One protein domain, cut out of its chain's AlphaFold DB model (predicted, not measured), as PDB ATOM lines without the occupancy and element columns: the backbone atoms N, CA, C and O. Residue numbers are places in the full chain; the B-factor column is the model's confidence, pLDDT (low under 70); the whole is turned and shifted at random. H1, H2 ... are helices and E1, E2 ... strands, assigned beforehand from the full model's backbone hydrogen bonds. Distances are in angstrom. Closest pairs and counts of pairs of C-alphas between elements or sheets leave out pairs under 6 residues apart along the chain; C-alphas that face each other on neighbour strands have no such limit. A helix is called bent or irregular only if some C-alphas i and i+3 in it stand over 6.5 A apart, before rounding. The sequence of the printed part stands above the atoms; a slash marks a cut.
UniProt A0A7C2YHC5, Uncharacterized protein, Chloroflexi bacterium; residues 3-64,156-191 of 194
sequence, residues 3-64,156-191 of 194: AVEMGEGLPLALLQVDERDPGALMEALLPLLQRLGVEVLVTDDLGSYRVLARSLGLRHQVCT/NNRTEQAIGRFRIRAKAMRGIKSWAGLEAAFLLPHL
ATOM      1  N   ALA A   3     317.091 254.593 428.087       94.94
ATOM      2  CA  ALA A   3     318.089 254.054 427.162       94.94
ATOM      3  C   ALA A   3     319.243 255.049 426.992       94.94
ATOM      4  O   ALA A   3     319.013 256.246 426.803       94.94
ATOM      5  N   VAL A   4     320.482 254.559 427.052       95.12
ATOM      6  CA  VAL A   4     321.702 255.376 427.000       95.12
ATOM      7  C   VAL A   4     322.726 254.701 426.092       95.12
ATOM      8  O   VAL A   4     322.898 253.486 426.148       95.12
ATOM      9  N   GLU A   5     323.405 255.489 425.266       93.62
ATOM     10  CA  GLU A   5     324.574 255.071 424.491       93.62
ATOM     11  C   GLU A   5     325.771 254.876 425.436       93.62
ATOM     12  O   GLU A   5     326.032 255.706 426.309       93.62
ATOM     13  N   MET A   6     326.484 253.757 425.319       90.75
ATOM     14  CA  MET A   6     327.398 253.311 426.372       90.75
ATOM     15  C   MET A   6     328.819 253.899 426.318       90.75
ATOM     16  O   MET A   6     329.514 253.858 427.340       90.75
ATOM     17  N   GLY A   7     329.244 254.471 425.195       87.25
ATOM     18  CA  GLY A   7     330.516 255.168 425.036       87.25
ATOM     19  C   GLY A   7     330.547 256.477 425.822       87.25
ATOM     20  O   GLY A   7     331.213 256.578 426.861       87.25
ATOM     21  N   GLU A   8     329.772 257.463 425.374       85.75
ATOM     22  CA  GLU A   8     329.731 258.818 425.941       85.75
ATOM     23  C   GLU A   8     328.678 258.972 427.051       85.75
ATOM     24  O   GLU A   8     328.720 259.925 427.835       85.75
ATOM     25  N   GLY A   9     327.739 258.028 427.171       89.19
ATOM     26  CA  GLY A   9     326.645 258.131 428.137       89.19
ATOM     27  C   GLY A   9     325.534 259.076 427.679       89.19
ATOM     28  O   GLY A   9     324.904 259.728 428.517       89.19
ATOM     29  N   LEU A  10     325.323 259.195 426.364       90.25
ATOM     30  CA  LEU A  10     324.283 260.042 425.783       90.25
ATOM     31  C   LEU A  10     322.911 259.382 425.955       90.25
ATOM     32  O   LEU A  10     322.729 258.248 425.505       90.25
ATOM     33  N   PRO A  11     321.926 260.050 426.578       93.44
ATOM     34  CA  PRO A  11     320.584 259.504 426.626       93.44
ATOM     35  C   PRO A  11     319.971 259.421 425.228       93.44
ATOM     36  O   PRO A  11     319.918 260.412 424.506       93.44
ATOM     37  N   LEU A  12     319.501 258.230 424.869       92.81
ATOM     38  CA  LEU A  12     318.888 257.936 423.575       92.81
ATOM     39  C   LEU A  12     317.366 258.018 423.641       92.81
ATOM     40  O   LEU A  12     316.728 258.448 422.684       92.81
ATOM     41  N   ALA A  13     316.786 257.585 424.763       92.25
ATOM     42  CA  ALA A  13     315.349 257.634 424.978       92.25
ATOM     43  C   ALA A  13     314.993 257.609 426.467       92.25
ATOM     44  O   ALA A  13     315.657 256.960 427.281       92.25
ATOM     45  N   LEU A  14     313.884 258.266 426.790       93.75
ATOM     46  CA  LEU A  14     313.136 258.077 428.023       93.75
ATOM     47  C   LEU A  14     311.774 257.506 427.627       93.75
ATOM     48  O   LEU A  14     311.057 258.126 426.853       93.75
ATOM     49  N   LEU A  15     311.438 256.316 428.119       92.31
ATOM     50  CA  LEU A  15     310.235 255.594 427.706       92.31
ATOM     51  C   LEU A  15     309.363 255.268 428.916       92.31
ATOM     52  O   LEU A  15     309.851 254.760 429.937       92.31
ATOM     53  N   GLN A  16     308.065 255.528 428.784       92.25
ATOM     54  CA  GLN A  16     307.054 255.076 429.731       92.25
ATOM     55  C   GLN A  16     306.626 253.656 429.352       92.25
ATOM     56  O   GLN A  16     305.754 253.462 428.516       92.25
ATOM     57  N   VAL A  17     307.278 252.664 429.951       94.56
ATOM     58  CA  VAL A  17     307.038 251.243 429.679       94.56
ATOM     59  C   VAL A  17     307.190 250.448 430.970       94.56
ATOM     60  O   VAL A  17     308.039 250.785 431.802       94.56
ATOM     61  N   ASP A  18     306.367 249.413 431.142       94.31
ATOM     62  CA  ASP A  18     306.600 248.412 432.178       94.31
ATOM     63  C   ASP A  18     307.713 247.470 431.716       94.31
ATOM     64  O   ASP A  18     307.523 246.612 430.860       94.31
ATOM     65  N   GLU A  19     308.900 247.631 432.298       94.56
ATOM     66  CA  GLU A  19     310.067 246.820 431.956       94.56
ATOM     67  C   GLU A  19     309.881 245.340 432.310       94.56
ATOM     68  O   GLU A  19     310.675 244.521 431.865       94.56
ATOM     69  N   ARG A  20     308.866 244.959 433.099       94.62
ATOM     70  CA  ARG A  20     308.584 243.554 433.440       94.62
ATOM     71  C   ARG A  20     307.788 242.823 432.372       94.62
ATOM     72  O   ARG A  20     307.844 241.594 432.361       94.62
ATOM     73  N   ASP A  21     307.090 243.548 431.505       95.75
ATOM     74  CA  ASP A  21     306.353 242.991 430.378       95.75
ATOM     75  C   ASP A  21     307.279 242.926 429.149       95.75
ATOM     76  O   ASP A  21     307.618 243.965 428.573       95.75
ATOM     77  N   PRO A  22     307.721 241.726 428.721       94.12
ATOM     78  CA  PRO A  22     308.591 241.600 427.559       94.12
ATOM     79  C   PRO A  22     307.935 242.090 426.262       94.12
ATOM     80  O   PRO A  22     308.655 242.547 425.378       94.12
ATOM     81  N   GLY A  23     306.605 241.997 426.141       95.50
ATOM     82  CA  GLY A  23     305.856 242.452 424.972       95.50
ATOM     83  C   GLY A  23     305.851 243.972 424.881       95.50
ATOM     84  O   GLY A  23     306.317 244.526 423.887       95.50
ATOM     85  N   ALA A  24     305.451 244.649 425.960       95.88
ATOM     86  CA  ALA A  24     305.480 246.112 426.019       95.88
ATOM     87  C   ALA A  24     306.901 246.669 425.826       95.88
ATOM     88  O   ALA A  24     307.109 247.658 425.120       95.88
ATOM     89  N   LEU A  25     307.904 246.011 426.418       95.88
ATOM     90  CA  LEU A  25     309.308 246.379 426.251       95.88
ATOM     91  C   LEU A  25     309.776 246.219 424.797       95.88
ATOM     92  O   LEU A  25     310.490 247.085 424.287       95.88
ATOM     93  N   MET A  26     309.368 245.135 424.129       95.25
ATOM     94  CA  MET A  26     309.661 244.888 422.718       95.25
ATOM     95  C   MET A  26     309.056 245.974 421.831       95.25
ATOM     96  O   MET A  26     309.780 246.594 421.057       95.25
ATOM     97  N   GLU A  27     307.754 246.227 421.970       95.94
ATOM     98  CA  GLU A  27     307.036 247.239 421.188       95.94
ATOM     99  C   GLU A  27     307.665 248.627 421.345       95.94
ATOM    100  O   GLU A  27     307.865 249.339 420.360       95.94
ATOM    101  N   ALA A  28     308.043 248.990 422.573       95.19
ATOM    102  CA  ALA A  28     308.634 250.288 422.865       95.19
ATOM    103  C   ALA A  28     310.068 250.443 422.323       95.19
ATOM    104  O   ALA A  28     310.443 251.531 421.883       95.19
ATOM    105  N   LEU A  29     310.894 249.389 422.372       95.31
ATOM    106  CA  LEU A  29     312.315 249.484 422.020       95.31
ATOM    107  C   LEU A  29     312.635 249.141 420.573       95.31
ATOM    108  O   LEU A  29     313.595 249.695 420.037       95.31
ATOM    109  N   LEU A  30     311.866 248.258 419.936       95.12
ATOM    110  CA  LEU A  30     312.183 247.754 418.602       95.12
ATOM    111  C   LEU A  30     312.461 248.871 417.574       95.12
ATOM    112  O   LEU A  30     313.503 248.792 416.915       95.12
ATOM    113  N   PRO A  31     311.651 249.949 417.478       95.12
ATOM    114  CA  PRO A  31     311.915 251.024 416.521       95.12
ATOM    115  C   PRO A  31     313.251 251.734 416.775       95.12
ATOM    116  O   PRO A  31     313.966 252.093 415.838       95.12
ATOM    117  N   LEU A  32     313.609 251.932 418.048       94.75
ATOM    118  CA  LEU A  32     314.860 252.581 418.437       94.75
ATOM    119  C   LEU A  32     316.065 251.697 418.105       94.75
ATOM    120  O   LEU A  32     317.033 252.185 417.525       94.75
ATOM    121  N   LEU A  33     315.990 250.411 418.456       95.19
ATOM    122  CA  LEU A  33     317.071 249.447 418.248       95.19
ATOM    123  C   LEU A  33     317.372 249.256 416.759       95.19
ATOM    124  O   LEU A  33     318.538 249.293 416.371       95.19
ATOM    125  N   GLN A  34     316.334 249.132 415.926       94.38
ATOM    126  CA  GLN A  34     316.478 249.005 414.473       94.38
ATOM    127  C   GLN A  34     317.069 250.266 413.844       94.38
ATOM    128  O   GLN A  34     318.024 250.182 413.078       94.38
ATOM    129  N   ARG A  35     316.538 251.446 414.193       95.94
ATOM    130  CA  ARG A  35     317.004 252.721 413.630       95.94
ATOM    131  C   ARG A  35     318.472 253.004 413.950       95.94
ATOM    132  O   ARG A  35     319.155 253.629 413.149       95.94
ATOM    133  N   LEU A  36     318.932 252.586 415.128       95.25
ATOM    134  CA  LEU A  36     320.307 252.794 415.578       95.25
ATOM    135  C   LEU A  36     321.249 251.635 415.220       95.25
ATOM    136  O   LEU A  36     322.440 251.746 415.493       95.25
ATOM    137  N   GLY A  37     320.743 250.539 414.643       95.38
ATOM    138  CA  GLY A  37     321.553 249.355 414.343       95.38
ATOM    139  C   GLY A  37     322.204 248.754 415.590       95.38
ATOM    140  O   GLY A  37     323.374 248.386 415.557       95.38
ATOM    141  N   VAL A  38     321.484 248.715 416.716       95.56
ATOM    142  CA  VAL A  38     322.047 248.231 417.985       95.56
ATOM    143  C   VAL A  38     322.373 246.747 417.877       95.56
ATOM    144  O   VAL A  38     321.494 245.946 417.586       95.56
ATOM    145  N   GLU A  39     323.614 246.376 418.187       95.62
ATOM    146  CA  GLU A  39     324.061 244.975 418.206       95.62
ATOM    147  C   GLU A  39     324.151 244.383 419.619       95.62
ATOM    148  O   GLU A  39     324.101 243.161 419.797       95.62
ATOM    149  N   VAL A  40     324.324 245.243 420.631       97.00
ATOM    150  CA  VAL A  40     324.562 244.841 422.019       97.00
ATOM    151  C   VAL A  40     323.656 245.610 422.971       97.00
ATOM    152  O   VAL A  40     323.651 246.838 422.988       97.00
ATOM    153  N   LEU A  41     322.947 244.881 423.830       97.00
ATOM    154  CA  LEU A  41     322.235 245.444 424.974       97.00
ATOM    155  C   LEU A  41     323.049 245.276 426.252       97.00
ATOM    156  O   LEU A  41     323.571 244.195 426.523       97.00
ATOM    157  N   VAL A  42     323.107 246.327 427.071       97.06
ATOM    158  CA  VAL A  42     323.715 246.283 428.406       97.06
ATOM    159  C   VAL A  42     322.673 246.688 429.436       97.06
ATOM    160  O   VAL A  42     322.254 247.843 429.477       97.06
ATOM    161  N   THR A  43     322.232 245.747 430.266       96.69
ATOM    162  CA  THR A  43     321.081 245.958 431.163       96.69
ATOM    163  C   THR A  43     321.388 245.509 432.585       96.69
ATOM    164  O   THR A  43     322.463 244.978 432.876       96.69
ATOM    165  N   ASP A  44     320.448 245.714 433.502       94.31
ATOM    166  CA  ASP A  44     320.433 244.962 434.755       94.31
ATOM    167  C   ASP A  44     320.087 243.475 434.501       94.31
ATOM    168  O   ASP A  44     320.117 243.002 433.363       94.31
ATOM    169  N   ASP A  45     319.798 242.716 435.560       93.50
ATOM    170  CA  ASP A  45     319.466 241.287 435.454       93.50
ATOM    171  C   ASP A  45     317.950 241.012 435.485       93.50
ATOM    172  O   ASP A  45     317.491 240.042 436.102       93.50
ATOM    173  N   LEU A  46     317.149 241.886 434.865       93.88
ATOM    174  CA  LEU A  46     315.720 241.652 434.684       93.88
ATOM    175  C   LEU A  46     315.462 240.675 433.521       93.88
ATOM    176  O   LEU A  46     316.088 240.724 432.462       93.88
ATOM    177  N   GLY A  47     314.527 239.741 433.727       93.25
ATOM    178  CA  GLY A  47     314.259 238.644 432.789       93.25
ATOM    179  C   GLY A  47     313.775 239.072 431.405       93.25
ATOM    180  O   GLY A  47     314.165 238.460 430.414       93.25
ATOM    181  N   SER A  48     312.981 240.134 431.337       95.75
ATOM    182  CA  SER A  48     312.413 240.686 430.104       95.75
ATOM    183  C   SER A  48     313.477 241.100 429.088       95.75
ATOM    184  O   SER A  48     313.350 240.768 427.913       95.75
ATOM    185  N   TYR A  49     314.577 241.718 429.530       96.00
ATOM    186  CA  TYR A  49     315.682 242.107 428.648       96.00
ATOM    187  C   TYR A  49     316.348 240.911 427.970       96.00
ATOM    188  O   TYR A  49     316.726 240.995 426.805       96.00
ATOM    189  N   ARG A  50     316.448 239.772 428.667       93.75
ATOM    190  CA  ARG A  50     316.996 238.532 428.094       93.75
ATOM    191  C   ARG A  50     316.072 237.950 427.030       93.75
ATOM    192  O   ARG A  50     316.544 237.508 425.985       93.75
ATOM    193  N   VAL A  51     314.762 237.961 427.291       94.62
ATOM    194  CA  VAL A  51     313.748 237.530 426.317       94.62
ATOM    195  C   VAL A  51     313.815 238.410 425.072       94.62
ATOM    196  O   VAL A  51     313.871 237.887 423.960       94.62
ATOM    197  N   LEU A  52     313.888 239.729 425.258       95.31
ATOM    198  CA  LEU A  52     314.004 240.694 424.173       95.31
ATOM    199  C   LEU A  52     315.283 240.477 423.356       95.31
ATOM    200  O   LEU A  52     315.202 240.319 422.141       95.31
ATOM    201  N   ALA A  53     316.445 240.394 424.012       95.88
ATOM    202  CA  ALA A  53     317.720 240.204 423.327       95.88
ATOM    203  C   ALA A  53     317.736 238.913 422.499       95.88
ATOM    204  O   ALA A  53     318.102 238.938 421.328       95.88
ATOM    205  N   ARG A  54     317.257 237.800 423.073       94.69
ATOM    206  CA  ARG A  54     317.156 236.518 422.364       94.69
ATOM    207  C   ARG A  54     316.220 236.602 421.159       94.69
ATOM    208  O   ARG A  54     316.569 236.099 420.099       94.69
ATOM    209  N   SER A  55     315.057 237.230 421.323       95.00
ATOM    210  CA  SER A  55     314.049 237.338 420.259       95.00
ATOM    211  C   SER A  55     314.536 238.183 419.080       95.00
ATOM    212  O   SER A  55     314.144 237.931 417.947       95.00
ATOM    213  N   LEU A  56     315.406 239.161 419.343       94.38
ATOM    214  CA  LEU A  56     315.976 240.050 418.330       94.38
ATOM    215  C   LEU A  56     317.364 239.619 417.835       94.38
ATOM    216  O   LEU A  56     317.952 240.314 417.013       94.38
ATOM    217  N   GLY A  57     317.912 238.507 418.335       95.25
ATOM    218  CA  GLY A  57     319.270 238.069 417.993       95.25
ATOM    219  C   GLY A  57     320.372 239.025 418.472       95.25
ATOM    220  O   GLY A  57     321.477 239.006 417.938       95.25
ATOM    221  N   LEU A  58     320.084 239.862 419.470       96.50
ATOM    222  CA  LEU A  58     321.032 240.824 420.022       96.50
ATOM    223  C   LEU A  58     321.989 240.140 420.990       96.50
ATOM    224  O   LEU A  58     321.592 239.303 421.810       96.50
ATOM    225  N   ARG A  59     323.253 240.566 420.968       97.19
ATOM    226  CA  ARG A  59     324.184 240.214 422.039       97.19
ATOM    227  C   ARG A  59     323.748 240.944 423.310       97.19
ATOM    228  O   ARG A  59     323.244 242.065 423.268       97.19
ATOM    229  N   HIS A  60     323.933 240.316 424.464       97.38
ATOM    230  CA  HIS A  60     323.452 240.864 425.731       97.38
ATOM    231  C   HIS A  60     324.516 240.756 426.807       97.38
ATOM    232  O   HIS A  60     325.030 239.669 427.039       97.38
ATOM    233  N   GLN A  61     324.821 241.866 427.476       97.56
ATOM    234  CA  GLN A  61     325.639 241.909 428.681       97.56
ATOM    235  C   GLN A  61     324.773 242.321 429.872       97.56
ATOM    236  O   GLN A  61     324.244 243.430 429.939       97.56
ATOM    237  N   VAL A  62     324.688 241.452 430.870       97.31
ATOM    238  CA  VAL A  62     324.078 241.794 432.156       97.31
ATOM    239  C   VAL A  62     325.108 242.492 433.035       97.31
ATOM    240  O   VAL A  62     326.257 242.069 433.140       97.31
ATOM    241  N   CYS A  63     324.700 243.554 433.715       96.88
ATOM    242  CA  CYS A  63     325.564 244.327 434.591       96.88
ATOM    243  C   CYS A  63     326.235 243.449 435.665       96.88
ATOM    244  O   CYS A  63     325.579 242.863 436.533       96.88
ATOM    245  N   THR A  64     327.572 243.431 435.658       96.12
ATOM    246  CA  THR A  64     328.398 242.627 436.574       96.12
ATOM    247  C   THR A  64     328.132 242.968 438.041       96.12
ATOM    248  O   THR A  64     328.185 242.092 438.906       96.12
ATOM    249  N   ASN A 156     325.936 248.627 433.358       93.38
ATOM    250  CA  ASN A 156     325.007 249.661 432.887       93.38
ATOM    251  C   ASN A 156     325.174 251.003 433.640       93.38
ATOM    252  O   ASN A 156     324.240 251.797 433.723       93.38
ATOM    253  N   ASN A 157     326.350 251.276 434.219       93.31
ATOM    254  CA  ASN A 157     326.569 252.433 435.096       93.31
ATOM    255  C   ASN A 157     326.348 253.784 434.394       93.31
ATOM    256  O   ASN A 157     326.031 254.767 435.054       93.31
ATOM    257  N   ARG A 158     326.480 253.854 433.063       93.75
ATOM    258  CA  ARG A 158     326.128 255.059 432.291       93.75
ATOM    259  C   ARG A 158     324.651 255.422 432.448       93.75
ATOM    260  O   ARG A 158     324.338 256.595 432.633       93.75
ATOM    261  N   THR A 159     323.766 254.428 432.477       93.50
ATOM    262  CA  THR A 159     322.338 254.624 432.752       93.50
ATOM    263  C   THR A 159     322.110 255.137 434.173       93.50
ATOM    264  O   THR A 159     321.385 256.112 434.359       93.50
ATOM    265  N   GLU A 160     322.793 254.567 435.170       92.25
ATOM    266  CA  GLU A 160     322.712 255.033 436.566       92.25
ATOM    267  C   GLU A 160     323.244 256.460 436.740       92.25
ATOM    268  O   GLU A 160     322.643 257.274 437.442       92.25
ATOM    269  N   GLN A 161     324.344 256.803 436.064       92.94
ATOM    270  CA  GLN A 161     324.861 258.170 436.016       92.94
ATOM    271  C   GLN A 161     323.837 259.114 435.385       92.94
ATOM    272  O   GLN A 161     323.629 260.212 435.906       92.94
ATOM    273  N   ALA A 162     323.183 258.689 434.299       93.38
ATOM    274  CA  ALA A 162     322.184 259.499 433.624       93.38
ATOM    275  C   ALA A 162     320.988 259.808 434.535       93.38
ATOM    276  O   ALA A 162     320.664 260.968 434.801       93.38
ATOM    277  N   ILE A 163     320.423 258.760 435.133       93.00
ATOM    278  CA  ILE A 163     319.353 258.861 436.127       93.00
ATOM    279  C   ILE A 163     319.802 259.693 437.336       93.00
ATOM    280  O   ILE A 163     319.038 260.512 437.847       93.00
ATOM    281  N   GLY A 164     321.042 259.527 437.798       93.00
ATOM    282  CA  GLY A 164     321.611 260.267 438.922       93.00
ATOM    283  C   GLY A 164     321.656 261.779 438.691       93.00
ATOM    284  O   GLY A 164     321.211 262.536 439.559       93.00
ATOM    285  N   ARG A 165     322.124 262.228 437.515       91.19
ATOM    286  CA  ARG A 165     322.145 263.658 437.144       91.19
ATOM    287  C   ARG A 165     320.740 264.254 437.151       91.19
ATOM    288  O   ARG A 165     320.524 265.308 437.751       91.19
ATOM    289  N   PHE A 166     319.776 263.539 436.572       91.69
ATOM    290  CA  PHE A 166     318.368 263.920 436.636       91.69
ATOM    291  C   PHE A 166     317.858 264.010 438.082       91.69
ATOM    292  O   PHE A 166     317.286 265.028 438.469       91.69
ATOM    293  N   ARG A 167     318.100 262.988 438.916       90.12
ATOM    294  CA  ARG A 167     317.607 262.934 440.305       90.12
ATOM    295  C   ARG A 167     318.105 264.099 441.154       90.12
ATOM    296  O   ARG A 167     317.345 264.598 441.979       90.12
ATOM    297  N   ILE A 168     319.355 264.531 440.979       88.12
ATOM    298  CA  ILE A 168     319.896 265.697 441.694       88.12
ATOM    299  C   ILE A 168     319.102 266.957 441.331       88.12
ATOM    300  O   ILE A 168     318.684 267.687 442.226       88.12
ATOM    301  N   ARG A 169     318.827 267.176 440.041       83.00
ATOM    302  CA  ARG A 169     318.056 268.334 439.570       83.00
ATOM    303  C   ARG A 169     316.590 268.268 439.997       83.00
ATOM    304  O   ARG A 169     316.046 269.262 440.468       83.00
ATOM    305  N   ALA A 170     315.972 267.093 439.895       87.94
ATOM    306  CA  ALA A 170     314.574 266.879 440.254       87.94
ATOM    307  C   ALA A 170     314.280 267.214 441.728       87.94
ATOM    308  O   ALA A 170     313.196 267.705 442.030       87.94
ATOM    309  N   LYS A 171     315.249 267.027 442.640       87.56
ATOM    310  CA  LYS A 171     315.113 267.408 444.061       87.56
ATOM    311  C   LYS A 171     314.878 268.904 444.280       87.56
ATOM    312  O   LYS A 171     314.255 269.268 445.270       87.56
ATOM    313  N   ALA A 172     315.376 269.761 443.388       85.81
ATOM    314  CA  ALA A 172     315.197 271.209 443.478       85.81
ATOM    315  C   ALA A 172     313.878 271.694 442.841       85.81
ATOM    316  O   ALA A 172     313.540 272.872 442.934       85.81
ATOM    317  N   MET A 173     313.129 270.809 442.177       88.00
ATOM    318  CA  MET A 173     311.892 271.149 441.475       88.00
ATOM    319  C   MET A 173     310.671 270.929 442.377       88.00
ATOM    320  O   MET A 173     310.610 269.964 443.136       88.00
ATOM    321  N   ARG A 174     309.630 271.760 442.237       86.69
ATOM    322  CA  ARG A 174     308.325 271.570 442.913       86.69
ATOM    323  C   ARG A 174     307.443 270.533 442.197       86.69
ATOM    324  O   ARG A 174     306.259 270.757 441.936       86.69
ATOM    325  N   GLY A 175     308.045 269.392 441.874       86.19
ATOM    326  CA  GLY A 175     307.432 268.312 441.108       86.19
ATOM    327  C   GLY A 175     307.360 268.584 439.603       86.19
ATOM    328  O   GLY A 175     307.351 269.725 439.145       86.19
ATOM    329  N   ILE A 176     307.299 267.502 438.834       89.25
ATOM    330  CA  ILE A 176     307.180 267.514 437.374       89.25
ATOM    331  C   ILE A 176     305.715 267.242 437.027       89.25
ATOM    332  O   ILE A 176     305.133 266.284 437.529       89.25
ATOM    333  N   LYS A 177     305.097 268.122 436.232       91.19
ATOM    334  CA  LYS A 177     303.637 268.141 436.010       91.19
ATOM    335  C   LYS A 177     303.186 267.489 434.705       91.19
ATOM    336  O   LYS A 177     301.991 267.309 434.508       91.19
ATOM    337  N   SER A 178     304.117 267.152 433.820       92.62
ATOM    338  CA  SER A 178     303.824 266.554 432.520       92.62
ATOM    339  C   SER A 178     304.961 265.644 432.070       92.62
ATOM    340  O   SER A 178     306.092 265.772 432.544       92.62
ATOM    341  N   TRP A 179     304.665 264.750 431.125       91.88
ATOM    342  CA  TRP A 179     305.666 263.884 430.500       91.88
ATOM    343  C   TRP A 179     306.746 264.688 429.768       91.88
ATOM    344  O   TRP A 179     307.926 264.515 430.047       91.88
ATOM    345  N   ALA A 180     306.350 265.668 428.951       91.38
ATOM    346  CA  ALA A 180     307.293 266.568 428.282       91.38
ATOM    347  C   ALA A 180     308.197 267.318 429.281       91.38
ATOM    348  O   ALA A 180     309.387 267.521 429.041       91.38
ATOM    349  N   GLY A 181     307.653 267.695 430.445       91.75
ATOM    350  CA  GLY A 181     308.437 268.287 431.527       91.75
ATOM    351  C   GLY A 181     309.448 267.310 432.132       91.75
ATOM    352  O   GLY A 181     310.544 267.728 432.502       91.75
ATOM    353  N   LEU A 182     309.105 266.020 432.217       92.31
ATOM    354  CA  LEU A 182     310.012 264.966 432.668       92.31
ATOM    355  C   LEU A 182     311.138 264.749 431.664       92.31
ATOM    356  O   LEU A 182     312.297 264.740 432.066       92.31
ATOM    357  N   GLU A 183     310.807 264.627 430.381       91.31
ATOM    358  CA  GLU A 183     311.783 264.479 429.300       91.31
ATOM    359  C   GLU A 183     312.759 265.655 429.276       91.31
ATOM    360  O   GLU A 183     313.970 265.450 429.308       91.31
ATOM    361  N   ALA A 184     312.255 266.892 429.327       89.44
ATOM    362  CA  ALA A 184     313.103 268.078 429.380       89.44
ATOM    363  C   ALA A 184     313.986 268.092 430.638       89.44
ATOM    364  O   ALA A 184     315.198 268.287 430.551       89.44
ATOM    365  N   ALA A 185     313.408 267.843 431.818       90.75
ATOM    366  CA  ALA A 185     314.162 267.803 433.070       90.75
ATOM    367  C   ALA A 185     315.234 266.704 433.076       90.75
ATOM    368  O   ALA A 185     316.292 266.890 433.682       90.75
ATOM    369  N   PHE A 186     314.958 265.582 432.409       92.81
ATOM    370  CA  PHE A 186     315.880 264.472 432.255       92.81
ATOM    371  C   PHE A 186     316.991 264.782 431.254       92.81
ATOM    372  O   PHE A 186     318.130 264.499 431.579       92.81
ATOM    373  N   LEU A 187     316.704 265.386 430.095       90.38
ATOM    374  CA  LEU A 187     317.680 265.631 429.022       90.38
ATOM    375  C   LEU A 187     318.598 266.834 429.279       90.38
ATOM    376  O   LEU A 187     319.780 266.780 428.941       90.38
ATOM    377  N   LEU A 188     318.091 267.904 429.903       88.12
ATOM    378  CA  LEU A 188     318.845 269.148 430.139       88.12
ATOM    379  C   LEU A 188     320.225 268.938 430.808       88.12
ATOM    380  O   LEU A 188     321.190 269.543 430.347       88.12
ATOM    381  N   PRO A 189     320.387 268.086 431.843       87.38
ATOM    382  CA  PRO A 189     321.687 267.808 432.466       87.38
ATOM    383  C   PRO A 189     322.699 267.059 431.583       87.38
ATOM    384  O   PRO A 189     323.842 266.868 432.006       87.38
ATOM    385  N   HIS A 190     322.288 266.568 430.411       86.44
ATOM    386  CA  HIS A 190     323.145 265.831 429.475       86.44
ATOM    387  C   HIS A 190     323.587 266.671 428.282       86.44
ATOM    388  O   HIS A 190     324.484 266.248 427.553       86.44
ATOM    389  N   LEU A 191     322.999 267.852 428.095       82.12
ATOM    390  CA  LEU A 191     323.445 268.789 427.077       82.12
ATOM    391  C   LEU A 191     324.811 269.348 427.493       82.12
ATOM    392  O   LEU A 191     324.943 269.974 428.545       82.12
TER     393      LEU A 191
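Overview. This is residues 3 to 64 and 156 to 191 of the 194 residues of an uncharacterized protein of Chloroflexi bacterium (UniProt A0A7C2YHC5). Look for an elongated body of two lobes with the first printed stretch between them: in one lobe the helices H1 and H2 pack together beside a small sheet of two strands, E2 and E3, and in the other H3 and H4 cross steeply. Residues 3 to 14 fold back on themselves between the lobes, with strand E1 at their end. The printed part has 98 residues with four named helices and three named strands, in the order E1, H1, E2, H2, E3, H3, H4; the sheet, E2 beside E3, is parallel, and the class is mostly helix. The whole is compact, with a radius of gyration of the C-alphas of 14.1 A and spans of 42 by 25 by 24 A.

Arrangement. Start at residues 3 to 4, which pair antiparallel with residues 11 to 13 of E1, residues 11 to 14; E1 pairs with no named strand. Go on to H1, residues 22 to 36, and H2, residues 47 to 55: they touch, H1 with residues 22 to 26 alone, at a steep tilt of 52 degrees, the same way, and the closest C-alphas, of Pro 22 and Ser 48, are 4.7 A apart. E2, residues 40 to 43, and E3, residues 59 to 62, are parallel neighbours at 20 degrees; look for N 61 and O 41 at 2.8 A, within hydrogen-bond range. E2, H2 and E3 form a strand-helix-strand unit, two parallel neighbour strands with a helix between, and its crossover is right-handed. The closest C-alphas of H2 and E3, of Ala 53 and His 60, are 6.3 A apart. Past the cut, H3, residues 157 to 170, is near E2. H3 and H4, residues 179 to 190, touch at a steep tilt of 66 degrees, opposite ways, H4 with residues 185 to 190 alone; the closest C-alphas, of Phe 166 and Phe 186, are 5.1 A apart. The closest C-alphas of E1 and H4, of Leu 14 and Glu 183, are 6.7 A apart. H1 is apart from H3 and H4. In H2 and H3 every O i to N i+4 pair is within hydrogen-bond range; in H1 it is 9 of 11, in H4 6 of 8.

Along the chain. Find C-alpha 11 at (320.584, 259.504, 426.626), where E1 begins its 7.7 A. H1 runs 20.2 A from C-alpha 22 at (308.591, 241.600, 427.559); it is irregular, with C-alphas 28 and 31 7.2 A apart. E2 spans 9.8 A, H2 12.6 A, E3 10.2 A and H3 19.5 A. H4 runs 17.6 A to C-alpha 190 at (323.145, 265.831, 429.475) and is only just irregular, with C-alphas 186 and 189 6.7 A apart.

Size, cuts and confidence. The two C-alphas farthest apart, of Gly 57 and Arg 174, are 43.2 A apart. Residues 65 to 155 are not printed, and C-alphas 64 and 156 are 8.6 A apart across this cut. Of the links printed whole, H1 to E2, E2 to H2 and H2 to E3 are tight, E1 to H1 and H3 to H4 are short, and none is long. The mean pLDDT of the printed part is 92.9, and no printed residue is under 70.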